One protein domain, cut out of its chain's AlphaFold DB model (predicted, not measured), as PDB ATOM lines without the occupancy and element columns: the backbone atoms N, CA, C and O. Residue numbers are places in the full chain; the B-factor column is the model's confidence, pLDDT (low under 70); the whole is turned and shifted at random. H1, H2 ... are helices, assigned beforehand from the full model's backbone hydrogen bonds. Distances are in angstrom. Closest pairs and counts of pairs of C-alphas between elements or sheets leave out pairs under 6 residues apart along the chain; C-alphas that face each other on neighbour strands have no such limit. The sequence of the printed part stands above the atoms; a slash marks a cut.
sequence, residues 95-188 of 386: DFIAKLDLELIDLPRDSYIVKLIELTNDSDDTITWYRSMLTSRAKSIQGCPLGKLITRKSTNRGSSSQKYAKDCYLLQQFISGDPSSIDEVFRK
ATOM      1  N   ASP A  95     184.680 190.912 173.266       89.62
ATOM      2  CA  ASP A  95     184.842 190.721 174.716       89.62
ATOM      3  C   ASP A  95     186.304 190.851 175.173       89.62
ATOM      4  O   ASP A  95     186.591 191.373 176.250       89.62
ATOM      5  N   PHE A  96     187.250 190.416 174.334       92.19
ATOM      6  CA  PHE A  96     188.677 190.551 174.617       92.19
ATOM      7  C   PHE A  96     189.098 192.024 174.625       92.19
ATOM      8  O   PHE A  96     189.888 192.431 175.473       92.19
ATOM      9  N   ILE A  97     188.518 192.844 173.740       91.06
ATOM     10  CA  ILE A  97     188.760 194.293 173.722       91.06
ATOM     11  C   ILE A  97     188.247 194.940 175.001       91.06
ATOM     12  O   ILE A  97     188.973 195.704 175.625       91.06
ATOM     13  N   ALA A  98     187.005 194.634 175.390       93.38
ATOM     14  CA  ALA A  98     186.406 195.208 176.590       93.38
ATOM     15  C   ALA A  98     187.238 194.875 177.837       93.38
ATOM     16  O   ALA A  98     187.433 195.729 178.699       93.38
ATOM     17  N   LYS A  99     187.793 193.657 177.893       96.00
ATOM     18  CA  LYS A  99     188.725 193.255 178.946       96.00
ATOM     19  C   LYS A  99     190.032 194.052 178.905       96.00
ATOM     20  O   LYS A  99     190.469 194.513 179.952       96.00
ATOM     21  N   LEU A 100     190.646 194.228 177.729       96.56
ATOM     22  CA  LEU A 100     191.851 195.057 177.591       96.56
ATOM     23  C   LEU A 100     191.589 196.500 178.033       96.56
ATOM     24  O   LEU A 100     192.359 197.036 178.819       96.56
ATOM     25  N   ASP A 101     190.498 197.110 177.570       96.25
ATOM     26  CA  ASP A 101     190.144 198.487 177.924       96.25
ATOM     27  C   ASP A 101     189.951 198.645 179.443       96.25
ATOM     28  O   ASP A 101     190.428 199.621 180.018       96.25
ATOM     29  N   LEU A 102     189.303 197.673 180.096       97.19
ATOM     30  CA  LEU A 102     189.076 197.677 181.543       97.19
ATOM     31  C   LEU A 102     190.377 197.525 182.346       97.19
ATOM     32  O   LEU A 102     190.572 198.223 183.333       97.19
ATOM     33  N   GLU A 103     191.256 196.610 181.938       97.75
ATOM     34  CA  GLU A 103     192.510 196.313 182.648       97.75
ATOM     35  C   GLU A 103     193.577 197.399 182.453       97.75
ATOM     36  O   GLU A 103     194.516 197.498 183.242       97.75
ATOM     37  N   LEU A 104     193.467 198.191 181.383       97.75
ATOM     38  CA  LEU A 104     194.468 199.185 181.000       97.75
ATOM     39  C   LEU A 104     194.071 200.629 181.336       97.75
ATOM     40  O   LEU A 104     194.877 201.543 181.130       97.75
ATOM     41  N   ILE A 105     192.854 200.853 181.833       95.06
ATOM     42  CA  ILE A 105     192.374 202.188 182.192       95.06
ATOM     43  C   ILE A 105     193.184 202.771 183.359       95.06
ATOM     44  O   ILE A 105     193.578 202.059 184.279       95.06
ATOM     45  N   ASP A 106     193.467 204.074 183.294       93.50
ATOM     46  CA  ASP A 106     194.146 204.860 184.339       93.50
ATOM     47  C   ASP A 106     195.522 204.340 184.803       93.50
ATOM     48  O   ASP A 106     196.047 204.758 185.839       93.50
ATOM     49  N   LEU A 107     196.168 203.472 184.017       97.06
ATOM     50  CA  LEU A 107     197.516 203.004 184.320       97.06
ATOM     51  C   LEU A 107     198.589 204.043 183.937       97.06
ATOM     52  O   LEU A 107     198.532 204.638 182.853       97.06
ATOM     53  N   PRO A 108     199.646 204.207 184.760       97.38
ATOM     54  CA  PRO A 108     200.850 204.927 184.359       97.38
ATOM     55  C   PRO A 108     201.482 204.309 183.108       97.38
ATOM     56  O   PRO A 108     201.417 203.095 182.913       97.38
ATOM     57  N   ARG A 109     202.157 205.130 182.293       96.50
ATOM     58  CA  ARG A 109     202.735 204.732 180.995       96.50
ATOM     59  C   ARG A 109     203.492 203.402 181.026       96.50
ATOM     60  O   ARG A 109     203.227 202.534 180.200       96.50
ATOM     61  N   ASP A 110     204.443 203.251 181.943       97.38
ATOM     62  CA  ASP A 110     205.295 202.059 181.985       97.38
ATOM     63  C   ASP A 110     204.497 200.815 182.402       97.38
ATOM     64  O   ASP A 110     204.635 199.761 181.777       97.38
ATOM     65  N   SER A 111     203.588 200.959 183.372       98.19
ATOM     66  CA  SER A 111     202.673 199.894 183.798       98.19
ATOM     67  C   SER A 111     201.716 199.482 182.680       98.19
ATOM     68  O   SER A 111     201.526 198.289 182.463       98.19
ATOM     69  N   TYR A 112     201.168 200.443 181.929       98.38
ATOM     70  CA  TYR A 112     200.304 200.185 180.773       98.38
ATOM     71  C   TYR A 112     201.026 199.336 179.724       98.38
ATOM     72  O   TYR A 112     200.483 198.348 179.237       98.38
ATOM     73  N   ILE A 113     202.264 199.704 179.381       97.88
ATOM     74  CA  ILE A 113     203.046 199.009 178.350       97.88
ATOM     75  C   ILE A 113     203.330 197.567 178.772       97.88
ATOM     76  O   ILE A 113     203.099 196.653 177.983       97.88
ATOM     77  N   VAL A 114     203.808 197.363 180.004       98.00
ATOM     78  CA  VAL A 114     204.095 196.019 180.532       98.00
ATOM     79  C   VAL A 114     202.817 195.183 180.580       98.00
ATOM     80  O   VAL A 114     202.817 194.051 180.098       98.00
ATOM     81  N   LYS A 115     201.715 195.754 181.086       98.25
ATOM     82  CA  LYS A 115     200.434 195.053 181.216       98.25
ATOM     83  C   LYS A 115     199.834 194.681 179.862       98.25
ATOM     84  O   LYS A 115     199.351 193.567 179.703       98.25
ATOM     85  N   LEU A 116     199.896 195.567 178.868       97.94
ATOM     86  CA  LEU A 116     199.397 195.277 177.523       97.94
ATOM     87  C   LEU A 116     200.202 194.153 176.854       97.94
ATOM     88  O   LEU A 116     199.607 193.268 176.242       97.94
ATOM     89  N   ILE A 117     201.532 194.156 176.987       97.50
ATOM     90  CA  ILE A 117     202.389 193.078 176.465       97.50
ATOM     91  C   ILE A 117     202.057 191.750 177.159       97.50
ATOM     92  O   ILE A 117     201.883 190.741 176.481       97.50
ATOM     93  N   GLU A 118     201.891 191.755 178.484       97.44
ATOM     94  CA  GLU A 118     201.493 190.575 179.263       97.44
ATOM     95  C   GLU A 118     200.130 190.025 178.804       97.44
ATOM     96  O   GLU A 118     200.018 188.851 178.456       97.44
ATOM     97  N   LEU A 119     199.100 190.876 178.724       97.06
ATOM     98  CA  LEU A 119     197.734 190.481 178.345       97.06
ATOM     99  C   LEU A 119     197.615 189.989 176.895       97.06
ATOM    100  O   LEU A 119     196.664 189.281 176.561       97.06
ATOM    101  N   THR A 120     198.557 190.372 176.035       95.81
ATOM    102  CA  THR A 120     198.609 189.956 174.626       95.81
ATOM    103  C   THR A 120     199.632 188.852 174.368       95.81
ATOM    104  O   THR A 120     199.822 188.472 173.215       95.81
ATOM    105  N   ASN A 121     200.264 188.311 175.418       95.00
ATOM    106  CA  ASN A 121     201.328 187.306 175.328       95.00
ATOM    107  C   ASN A 121     202.466 187.721 174.374       95.00
ATOM    108  O   ASN A 121     202.954 186.903 173.599       95.00
ATOM    109  N   ASP A 122     202.842 189.004 174.394       92.56
ATOM    110  CA  ASP A 122     203.863 189.603 173.518       92.56
ATOM    111  C   ASP A 122     203.604 189.409 172.005       92.56
ATOM    112  O   ASP A 122     204.516 189.432 171.181       92.56
ATOM    113  N   SER A 123     202.336 189.223 171.620       93.94
ATOM    114  CA  SER A 123     201.922 189.070 170.224       93.94
ATOM    115  C   SER A 123     201.873 190.420 169.503       93.94
ATOM    116  O   SER A 123     200.942 191.214 169.683       93.94
ATOM    117  N   ASP A 124     202.848 190.658 168.622       92.38
ATOM    118  CA  ASP A 124     202.930 191.853 167.771       92.38
ATOM    119  C   ASP A 124     201.643 192.092 166.960       92.38
ATOM    120  O   ASP A 124     201.181 193.233 166.835       92.38
ATOM    121  N   ASP A 125     201.035 191.023 166.444       92.44
ATOM    122  CA  ASP A 125     199.808 191.090 165.648       92.44
ATOM    123  C   ASP A 125     198.621 191.557 166.496       92.44
ATOM    124  O   ASP A 125     197.862 192.442 166.087       92.44
ATOM    125  N   THR A 126     198.487 191.023 167.712       93.62
ATOM    126  CA  THR A 126     197.407 191.393 168.636       93.62
ATOM    127  C   THR A 126     197.548 192.843 169.097       93.62
ATOM    128  O   THR A 126     196.561 193.586 169.105       93.62
ATOM    129  N   ILE A 127     198.770 193.286 169.410       95.69
ATOM    130  CA  ILE A 127     199.040 194.676 169.807       95.69
ATOM    131  C   ILE A 127     198.790 195.627 168.627       95.69
ATOM    132  O   ILE A 127     198.156 196.669 168.798       95.69
ATOM    133  N   THR A 128     199.228 195.273 167.416       94.00
ATOM    134  CA  THR A 128     199.006 196.083 166.203       94.00
ATOM    135  C   THR A 128     197.521 196.198 165.855       94.00
ATOM    136  O   THR A 128     197.048 197.258 165.420       94.00
ATOM    137  N   TRP A 129     196.761 195.129 166.073       93.81
ATOM    138  CA  TRP A 129     195.317 195.137 165.885       93.81
ATOM    139  C   TRP A 129     194.620 196.048 166.903       93.81
ATOM    140  O   TRP A 129     193.848 196.928 166.509       93.81
ATOM    141  N   TYR A 130     194.964 195.928 168.190       96.62
ATOM    142  CA  TYR A 130     194.427 196.800 169.241       96.62
ATOM    143  C   TYR A 130     194.767 198.275 168.970       96.62
ATOM    144  O   TYR A 130     193.895 199.144 169.014       96.62
ATOM    145  N   ARG A 131     196.001 198.552 168.533       96.38
ATOM    146  CA  ARG A 131     196.448 199.875 168.069       96.38
ATOM    147  C   ARG A 131     195.578 200.437 166.939       96.38
ATOM    148  O   ARG A 131     195.220 201.615 166.957       96.38
ATOM    149  N   SER A 132     195.228 199.617 165.949       94.81
ATOM    150  CA  SER A 132     194.384 200.019 164.809       94.81
ATOM    151  C   SER A 132     192.949 200.341 165.244       94.81
ATOM    152  O   SER A 132     192.329 201.291 164.757       94.81
ATOM    153  N   MET A 133     192.445 199.591 166.220       95.38
ATOM    154  CA  MET A 133     191.144 199.820 166.834       95.38
ATOM    155  C   MET A 133     191.122 201.147 167.616       95.38
ATOM    156  O   MET A 133     190.277 202.002 167.335       95.38
ATOM    157  N   LEU A 134     192.110 201.396 168.487       96.44
ATOM    158  CA  LEU A 134     192.260 202.680 169.189       96.44
ATOM    159  C   LEU A 134     192.418 203.856 168.214       96.44
ATOM    160  O   LEU A 134     191.834 204.916 168.415       96.44
ATOM    161  N   THR A 135     193.127 203.660 167.102       96.31
ATOM    162  CA  THR A 135     193.245 204.673 166.038       96.31
ATOM    163  C   THR A 135     191.885 205.043 165.446       96.31
ATOM    164  O   THR A 135     191.617 206.213 165.179       96.31
ATOM    165  N   SER A 136     191.014 204.055 165.235       95.50
ATOM    166  CA  SER A 136     189.671 204.272 164.680       95.50
ATOM    167  C   SER A 136     188.782 205.047 165.659       95.50
ATOM    168  O   SER A 136     188.042 205.942 165.248       95.50
ATOM    169  N   ARG A 137     188.920 204.769 166.963       96.12
ATOM    170  CA  ARG A 137     188.267 205.541 168.031       96.12
ATOM    171  C   ARG A 137     188.789 206.978 168.084       96.12
ATOM    172  O   ARG A 137     187.989 207.905 168.020       96.12
ATOM    173  N   ALA A 138     190.109 207.169 168.101       96.00
ATOM    174  CA  ALA A 138     190.743 208.488 168.135       96.00
ATOM    175  C   ALA A 138     190.316 209.370 166.949       96.00
ATOM    176  O   ALA A 138     189.948 210.524 167.140       96.00
ATOM    177  N   LYS A 139     190.253 208.813 165.731       95.06
ATOM    178  CA  LYS A 139     189.792 209.535 164.529       95.06
ATOM    179  C   LYS A 139     188.341 210.014 164.592       95.06
ATOM    180  O   LYS A 139     187.965 210.880 163.808       95.06
ATOM    181  N   SER A 140     187.535 209.452 165.490       95.50
ATOM    182  CA  SER A 140     186.147 209.875 165.704       95.50
ATOM    183  C   SER A 140     186.034 211.081 166.648       95.50
ATOM    184  O   SER A 140     184.944 211.629 166.801       95.50
ATOM    185  N   ILE A 141     187.138 211.507 167.276       94.69
ATOM    186  CA  ILE A 141     187.204 212.653 168.193       94.69
ATOM    187  C   ILE A 141     187.662 213.899 167.422       94.69
ATOM    188  O   ILE A 141     188.607 213.858 166.629       94.69
ATOM    189  N   GLN A 142     186.994 215.031 167.658       93.31
ATOM    190  CA  GLN A 142     187.347 216.309 167.039       93.31
ATOM    191  C   GLN A 142     188.766 216.741 167.448       93.31
ATOM    192  O   GLN A 142     189.114 216.705 168.622       93.31
ATOM    193  N   GLY A 143     189.577 217.174 166.478       89.44
ATOM    194  CA  GLY A 143     190.962 217.596 166.723       89.44
ATOM    195  C   GLY A 143     192.005 216.479 166.617       89.44
ATOM    196  O   GLY A 143     193.187 216.753 166.800       89.44
ATOM    197  N   CYS A 144     191.611 215.246 166.275       93.12
ATOM    198  CA  CYS A 144     192.570 214.191 165.939       93.12
ATOM    199  C   CYS A 144     193.439 214.614 164.733       93.12
ATOM    200  O   CYS A 144     192.876 215.034 163.713       93.12
ATOM    201  N   PRO A 145     194.779 214.469 164.795       91.62
ATOM    202  CA  PRO A 145     195.654 214.805 163.679       91.62
ATOM    203  C   PRO A 145     195.272 214.057 162.401       91.62
ATOM    204  O   PRO A 145     195.009 212.850 162.403       91.62
ATOM    205  N   LEU A 146     195.266 214.786 161.286       86.94
ATOM    206  CA  LEU A 146     195.076 214.204 159.965       86.94
ATOM    207  C   LEU A 146     196.385 213.538 159.535       86.94
ATOM    208  O   LEU A 146     197.423 214.189 159.455       86.94
ATOM    209  N   GLY A 147     196.339 212.238 159.260       86.75
ATOM    210  CA  GLY A 147     197.506 211.512 158.775       86.75
ATOM    211  C   GLY A 147     197.376 209.999 158.874       86.75
ATOM    212  O   GLY A 147     196.379 209.436 159.353       86.75
ATOM    213  N   LYS A 148     198.417 209.314 158.399       89.38
ATOM    214  CA  LYS A 148     198.569 207.862 158.550       89.38
ATOM    215  C   LYS A 148     199.365 207.534 159.806       89.38
ATOM    216  O   LYS A 148     200.318 208.225 160.157       89.38
ATOM    217  N   LEU A 149     198.987 206.433 160.444       91.81
ATOM    218  CA  LEU A 149     199.681 205.883 161.600       91.81
ATOM    219  C   LEU A 149     201.147 205.574 161.248       91.81
ATOM    220  O   LEU A 149     201.426 204.968 160.207       91.81
ATOM    221  N   ILE A 150     202.096 205.962 162.101       90.69
ATOM    222  CA  ILE A 150     203.517 205.691 161.859       90.69
ATOM    223  C   ILE A 150     203.783 204.188 161.983       90.69
ATOM    224  O   ILE A 150     203.656 203.597 163.051       90.69
ATOM    225  N   THR A 151     204.218 203.531 160.911       86.88
ATOM    226  CA  THR A 151     204.737 202.159 161.007       86.88
ATOM    227  C   THR A 151     206.135 202.187 161.633       86.88
ATOM    228  O   THR A 151     207.061 202.750 161.039       86.88
ATOM    229  N   ARG A 152     206.308 201.610 162.830       81.94
ATOM    230  CA  ARG A 152     207.604 201.537 163.521       81.94
ATOM    231  C   ARG A 152     208.277 200.203 163.194       81.94
ATOM    232  O   ARG A 152     207.764 199.154 163.551       81.94
ATOM    233  N   LYS A 153     209.436 200.233 162.528       77.38
ATOM    234  CA  LYS A 153     210.252 199.022 162.326       77.38
ATOM    235  C   LYS A 153     211.001 198.663 163.617       77.38
ATOM    236  O   LYS A 153     211.384 199.554 164.392       77.38
ATOM    237  N   SER A 154     211.218 197.366 163.848       72.12
ATOM    238  CA  SER A 154     212.139 196.901 164.890       72.12
ATOM    239  C   SER A 154     213.529 197.508 164.646       72.12
ATOM    240  O   SER A 154     213.968 197.665 163.508       72.12
ATOM    241  N   THR A 155     214.180 197.949 165.718       72.31
ATOM    242  CA  THR A 155     215.548 198.490 165.703       72.31
ATOM    243  C   THR A 155     216.272 197.885 166.898       72.31
ATOM    244  O   THR A 155     215.612 197.474 167.848       72.31
ATOM    245  N   ASN A 156     217.607 197.897 166.921       71.12
ATOM    246  CA  ASN A 156     218.415 197.301 168.001       71.12
ATOM    247  C   ASN A 156     218.138 197.842 169.430       71.12
ATOM    248  O   ASN A 156     218.769 197.386 170.374       71.12
ATOM    249  N   ARG A 157     217.241 198.824 169.620       71.31
ATOM    250  CA  ARG A 157     216.931 199.469 170.914       71.31
ATOM    251  C   ARG A 157     215.552 199.115 171.506       71.31
ATOM    252  O   ARG A 157     215.034 199.883 172.310       71.31
ATOM    253  N   GLY A 158     214.942 197.997 171.116       77.88
ATOM    254  CA  GLY A 158     213.716 197.482 171.751       77.88
ATOM    255  C   GLY A 158     212.798 196.735 170.785       77.88
ATOM    256  O   GLY A 158     212.875 196.950 169.570       77.88
ATOM    257  N   SER A 159     211.926 195.882 171.332       89.44
ATOM    258  CA  SER A 159     210.985 195.073 170.546       89.44
ATOM    259  C   SER A 159     209.944 195.938 169.824       89.44
ATOM    260  O   SER A 159     209.635 197.067 170.228       89.44
ATOM    261  N   SER A 160     209.417 195.421 168.713       90.75
ATOM    262  CA  SER A 160     208.262 195.991 168.008       90.75
ATOM    263  C   SER A 160     207.050 196.091 168.935       90.75
ATOM    264  O   SER A 160     206.465 197.175 169.016       90.75
ATOM    265  N   SER A 161     206.788 195.056 169.737       93.00
ATOM    266  CA  SER A 161     205.691 195.001 170.706       93.00
ATOM    267  C   SER A 161     205.701 196.198 171.648       93.00
ATOM    268  O   SER A 161     204.699 196.897 171.804       93.00
ATOM    269  N   GLN A 162     206.868 196.524 172.215       94.62
ATOM    270  CA  GLN A 162     207.008 197.643 173.146       94.62
ATOM    271  C   GLN A 162     206.786 199.000 172.468       94.62
ATOM    272  O   GLN A 162     206.262 199.933 173.080       94.62
ATOM    273  N   LYS A 163     207.174 199.132 171.196       94.19
ATOM    274  CA  LYS A 163     206.925 200.343 170.406       94.19
ATOM    275  C   LYS A 163     205.441 200.499 170.072       94.19
ATOM    276  O   LYS A 163     204.926 201.609 170.180       94.19
ATOM    277  N   TYR A 164     204.757 199.418 169.708       95.44
ATOM    278  CA  TYR A 164     203.322 199.456 169.440       95.44
ATOM    279  C   TYR A 164     202.503 199.690 170.710       95.44
ATOM    280  O   TYR A 164     201.594 200.515 170.688       95.44
ATOM    281  N   ALA A 165     202.880 199.077 171.832       96.69
ATOM    282  CA  ALA A 165     202.243 199.308 173.125       96.69
ATOM    283  C   ALA A 165     202.374 200.769 173.594       96.69
ATOM    284  O   ALA A 165     201.422 201.338 174.129       96.69
ATOM    285  N   LYS A 166     203.519 201.417 173.326       96.69
ATOM    286  CA  LYS A 166     203.693 202.864 173.553       96.69
ATOM    287  C   LYS A 166     202.713 203.701 172.735       96.69
ATOM    288  O   LYS A 166     202.143 204.645 173.270       96.69
ATOM    289  N   ASP A 167     202.513 203.361 171.465       96.81
ATOM    290  CA  ASP A 167     201.558 204.074 170.617       96.81
ATOM    291  C   ASP A 167     200.108 203.844 171.090       96.81
ATOM    292  O   ASP A 167     199.317 204.783 171.073       96.81
ATOM    293  N   CYS A 168     199.764 202.638 171.566       97.56
ATOM    294  CA  CYS A 168     198.460 202.358 172.183       97.56
ATOM    295  C   CYS A 168     198.204 203.244 173.409       97.56
ATOM    296  O   CYS A 168     197.123 203.813 173.523       97.56
ATOM    297  N   TYR A 169     199.206 203.429 174.275       97.94
ATOM    298  CA  TYR A 169     199.090 204.325 175.428       97.94
ATOM    299  C   TYR A 169     198.792 205.773 175.009       97.94
ATOM    300  O   TYR A 169     197.885 206.395 175.553       97.94
ATOM    301  N   LEU A 170     199.521 206.301 174.018       97.12
ATOM    302  CA  LEU A 170     199.307 207.666 173.518       97.12
ATOM    303  C   LEU A 170     197.911 207.842 172.900       97.12
ATOM    304  O   LEU A 170     197.255 208.855 173.133       97.12
ATOM    305  N   LEU A 171     197.435 206.841 172.152       97.12
ATOM    306  CA  LEU A 171     196.074 206.831 171.611       97.12
ATOM    307  C   LEU A 171     195.021 206.788 172.726       97.12
ATOM    308  O   LEU A 171     194.019 207.491 172.637       97.12
ATOM    309  N   GLN A 172     195.250 205.995 173.775       97.00
ATOM    310  CA  GLN A 172     194.338 205.895 174.912       97.00
ATOM    311  C   GLN A 172     194.261 207.211 175.698       97.00
ATOM    312  O   GLN A 172     193.159 207.658 175.998       97.00
ATOM    313  N   GLN A 173     195.395 207.864 175.975       96.62
ATOM    314  CA  GLN A 173     195.424 209.180 176.634       96.62
ATOM    315  C   GLN A 173     194.649 210.233 175.832       96.62
ATOM    316  O   GLN A 173     193.834 210.964 176.394       96.62
ATOM    317  N   PHE A 174     194.813 210.233 174.505       96.56
ATOM    318  CA  PHE A 174     194.035 211.097 173.619       96.56
ATOM    319  C   PHE A 174     192.529 210.816 173.696       96.56
ATOM    320  O   PHE A 174     191.735 211.749 173.797       96.56
ATOM    321  N   ILE A 175     192.126 209.541 173.695       96.56
ATOM    322  CA  ILE A 175     190.717 209.141 173.834       96.56
ATOM    323  C   ILE A 175     190.138 209.579 175.187       96.56
ATOM    324  O   ILE A 175     188.981 209.988 175.247       96.56
ATOM    325  N   SER A 176     190.946 209.545 176.247       95.50
ATOM    326  CA  SER A 176     190.576 210.025 177.583       95.50
ATOM    327  C   SER A 176     190.565 211.556 177.719       95.50
ATOM    328  O   SER A 176     190.147 212.062 178.758       95.50
ATOM    329  N   GLY A 177     190.981 212.300 176.688       94.81
ATOM    330  CA  GLY A 177     190.906 213.762 176.641       94.81
ATOM    331  C   GLY A 177     192.231 214.510 176.810       94.81
ATOM    332  O   GLY A 177     192.194 215.736 176.901       94.81
ATOM    333  N   ASP A 178     193.385 213.830 176.825       94.56
ATOM    334  CA  ASP A 178     194.707 214.478 176.841       94.56
ATOM    335  C   ASP A 178     195.340 214.528 175.431       94.56
ATOM    336  O   ASP A 178     195.827 213.512 174.924       94.56
ATOM    337  N   PRO A 179     195.383 215.703 174.770       91.00
ATOM    338  CA  PRO A 179     195.926 215.835 173.422       91.00
ATOM    339  C   PRO A 179     197.452 215.979 173.350       91.00
ATOM    340  O   PRO A 179     197.992 216.046 172.245       91.00
ATOM    341  N   SER A 180     198.166 216.028 174.478       86.06
ATOM    342  CA  SER A 180     199.534 216.572 174.564       86.06
ATOM    343  C   SER A 180     200.618 215.814 173.778       86.06
ATOM    344  O   SER A 180     201.754 216.281 173.693       86.06
ATOM    345  N   SER A 181     200.325 214.637 173.211       89.62
ATOM    346  CA  SER A 181     201.337 213.775 172.569       89.62
ATOM    347  C   SER A 181     200.830 212.960 171.371       89.62
ATOM    348  O   SER A 181     201.529 212.071 170.882       89.62
ATOM    349  N   ILE A 182     199.622 213.239 170.869       93.31
ATOM    350  CA  ILE A 182     199.010 212.443 169.792       93.31
ATOM    351  C   ILE A 182     199.744 212.590 168.444       93.31
ATOM    352  O   ILE A 182     199.791 211.648 167.648       93.31
ATOM    353  N   ASP A 183     200.397 213.732 168.221       92.12
ATOM    354  CA  ASP A 183     201.189 214.012 167.017       92.12
ATOM    355  C   ASP A 183     202.393 213.068 166.854       92.12
ATOM    356  O   ASP A 183     202.860 212.849 165.738       92.12
ATOM    357  N   GLU A 184     202.878 212.444 167.934       91.81
ATOM    358  CA  GLU A 184     203.989 211.481 167.872       91.81
ATOM    359  C   GLU A 184     203.610 210.154 167.194       91.81
ATOM    360  O   GLU A 184     204.494 209.351 166.868       91.81
ATOM    361  N   VAL A 185     202.310 209.896 167.015       91.62
ATOM    362  CA  VAL A 185     201.770 208.630 166.495       91.62
ATOM    363  C   VAL A 185     201.378 208.739 165.016       91.62
ATOM    364  O   VAL A 185     201.394 207.736 164.289       91.62
ATOM    365  N   PHE A 186     201.075 209.946 164.538       90.38
ATOM    366  CA  PHE A 186     200.671 210.209 163.157       90.38
ATOM    367  C   PHE A 186     201.808 210.831 162.347       90.38
ATOM    368  O   PHE A 186     202.559 211.678 162.818       90.38
ATOM    369  N   ARG A 187     201.946 210.419 161.083       84.25
ATOM    370  CA  ARG A 187     202.838 211.120 160.155       84.25
ATOM    371  C   ARG A 187     202.209 212.457 159.796       84.25
ATOM    372  O   ARG A 187     201.080 212.487 159.316       84.25
ATOM    373  N   LYS A 188     202.980 213.529 159.963       80.31
ATOM    374  CA  LYS A 188     202.669 214.833 159.388       80.31
ATOM    375  C   LYS A 188     202.812 214.713 157.873       80.31
ATOM    376  O   LYS A 188     203.927 214.737 157.355       80.31
TER     377      LYS A 188
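What this domain is: This is residues 95 to 188 of the 386 residues of an uncharacterized protein of Mytilus galloprovincialis (UniProt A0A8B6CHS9). Two long helices, H3 and H4, run side by side the same way, and a helical hairpin of H1 and H2 crosses this pair, H2 packing steeply across H4 and H1 passing close to H3. A long loop, residues 139 to 159, leads from the last residue of H3 back to the first of H4, and the last 13 residues, 176 to 188, hold no named element. The printed part has 94 residues with four named helices, in the order H1, H2, H3, H4, and no named strand; its class is all helix. It is compact, with a radius of gyration of the C-alphas of 12.5 A, and rounded, spanning 33 by 31 by 22 A.

How they stand to each other: H1, residues 95 to 104, and H2, residues 109 to 119, form a helical hairpin: they touch, with the C-alphas of Leu 104 and Tyr 112 closest at 5.9 A, and run opposite ways at a shallow tilt of 31 degrees. H3, residues 124 to 138, is close to H1 but not clearly touching it; the closest C-alphas are those of Ile 97 and Tyr 130, 7.6 A apart, and the lines are about perpendicular at 82 degrees. H2 and H3 are also close but not clearly touching, at a steep tilt of 55 degrees, with the C-alphas of Ile 117 and Ile 127 closest at 7.6 A. H4, residues 160 to 175, touches H3 at a shallow tilt of 18 degrees and runs the same way; the closest C-alphas, those of Asp 124 and Ser 161, are 5.1 A apart. H4 touches H2 as well, opposite ways at a steep tilt of 62 degrees, with the C-alphas of Ile 113 and Ala 165 closest at 5.3 A. H1 and H4 are apart. Of these three touching pairs two are at a shallow tilt, a mostly aligned packing, but only just. In H1, H2, H3 and H4 every O i to N i+4 pair is within hydrogen-bond range.

Where its parts are: H1 begins at C-alpha 95 (184.842, 190.721, 174.716) and is 14.3 A from first to last C-alpha. H2 is 15.3 A long. H3 begins at C-alpha 124 (202.930, 191.853, 167.771) and measures 20.6 A. H4, the longest helix with 16 residues, measures 22.7 A and ends at C-alpha 175 (190.717, 209.141, 173.834).

The domain as a whole: The two C-alphas farthest apart, those of Gln 142 and Asn 156, are 36.4 A apart, and both residues lie in the long link from H3 to H4. The links from H1 to H2 and from H2 to H3 are tight. The printed part has no cut. The mean pLDDT of the printed part is 92.7, and no printed residue is under 70.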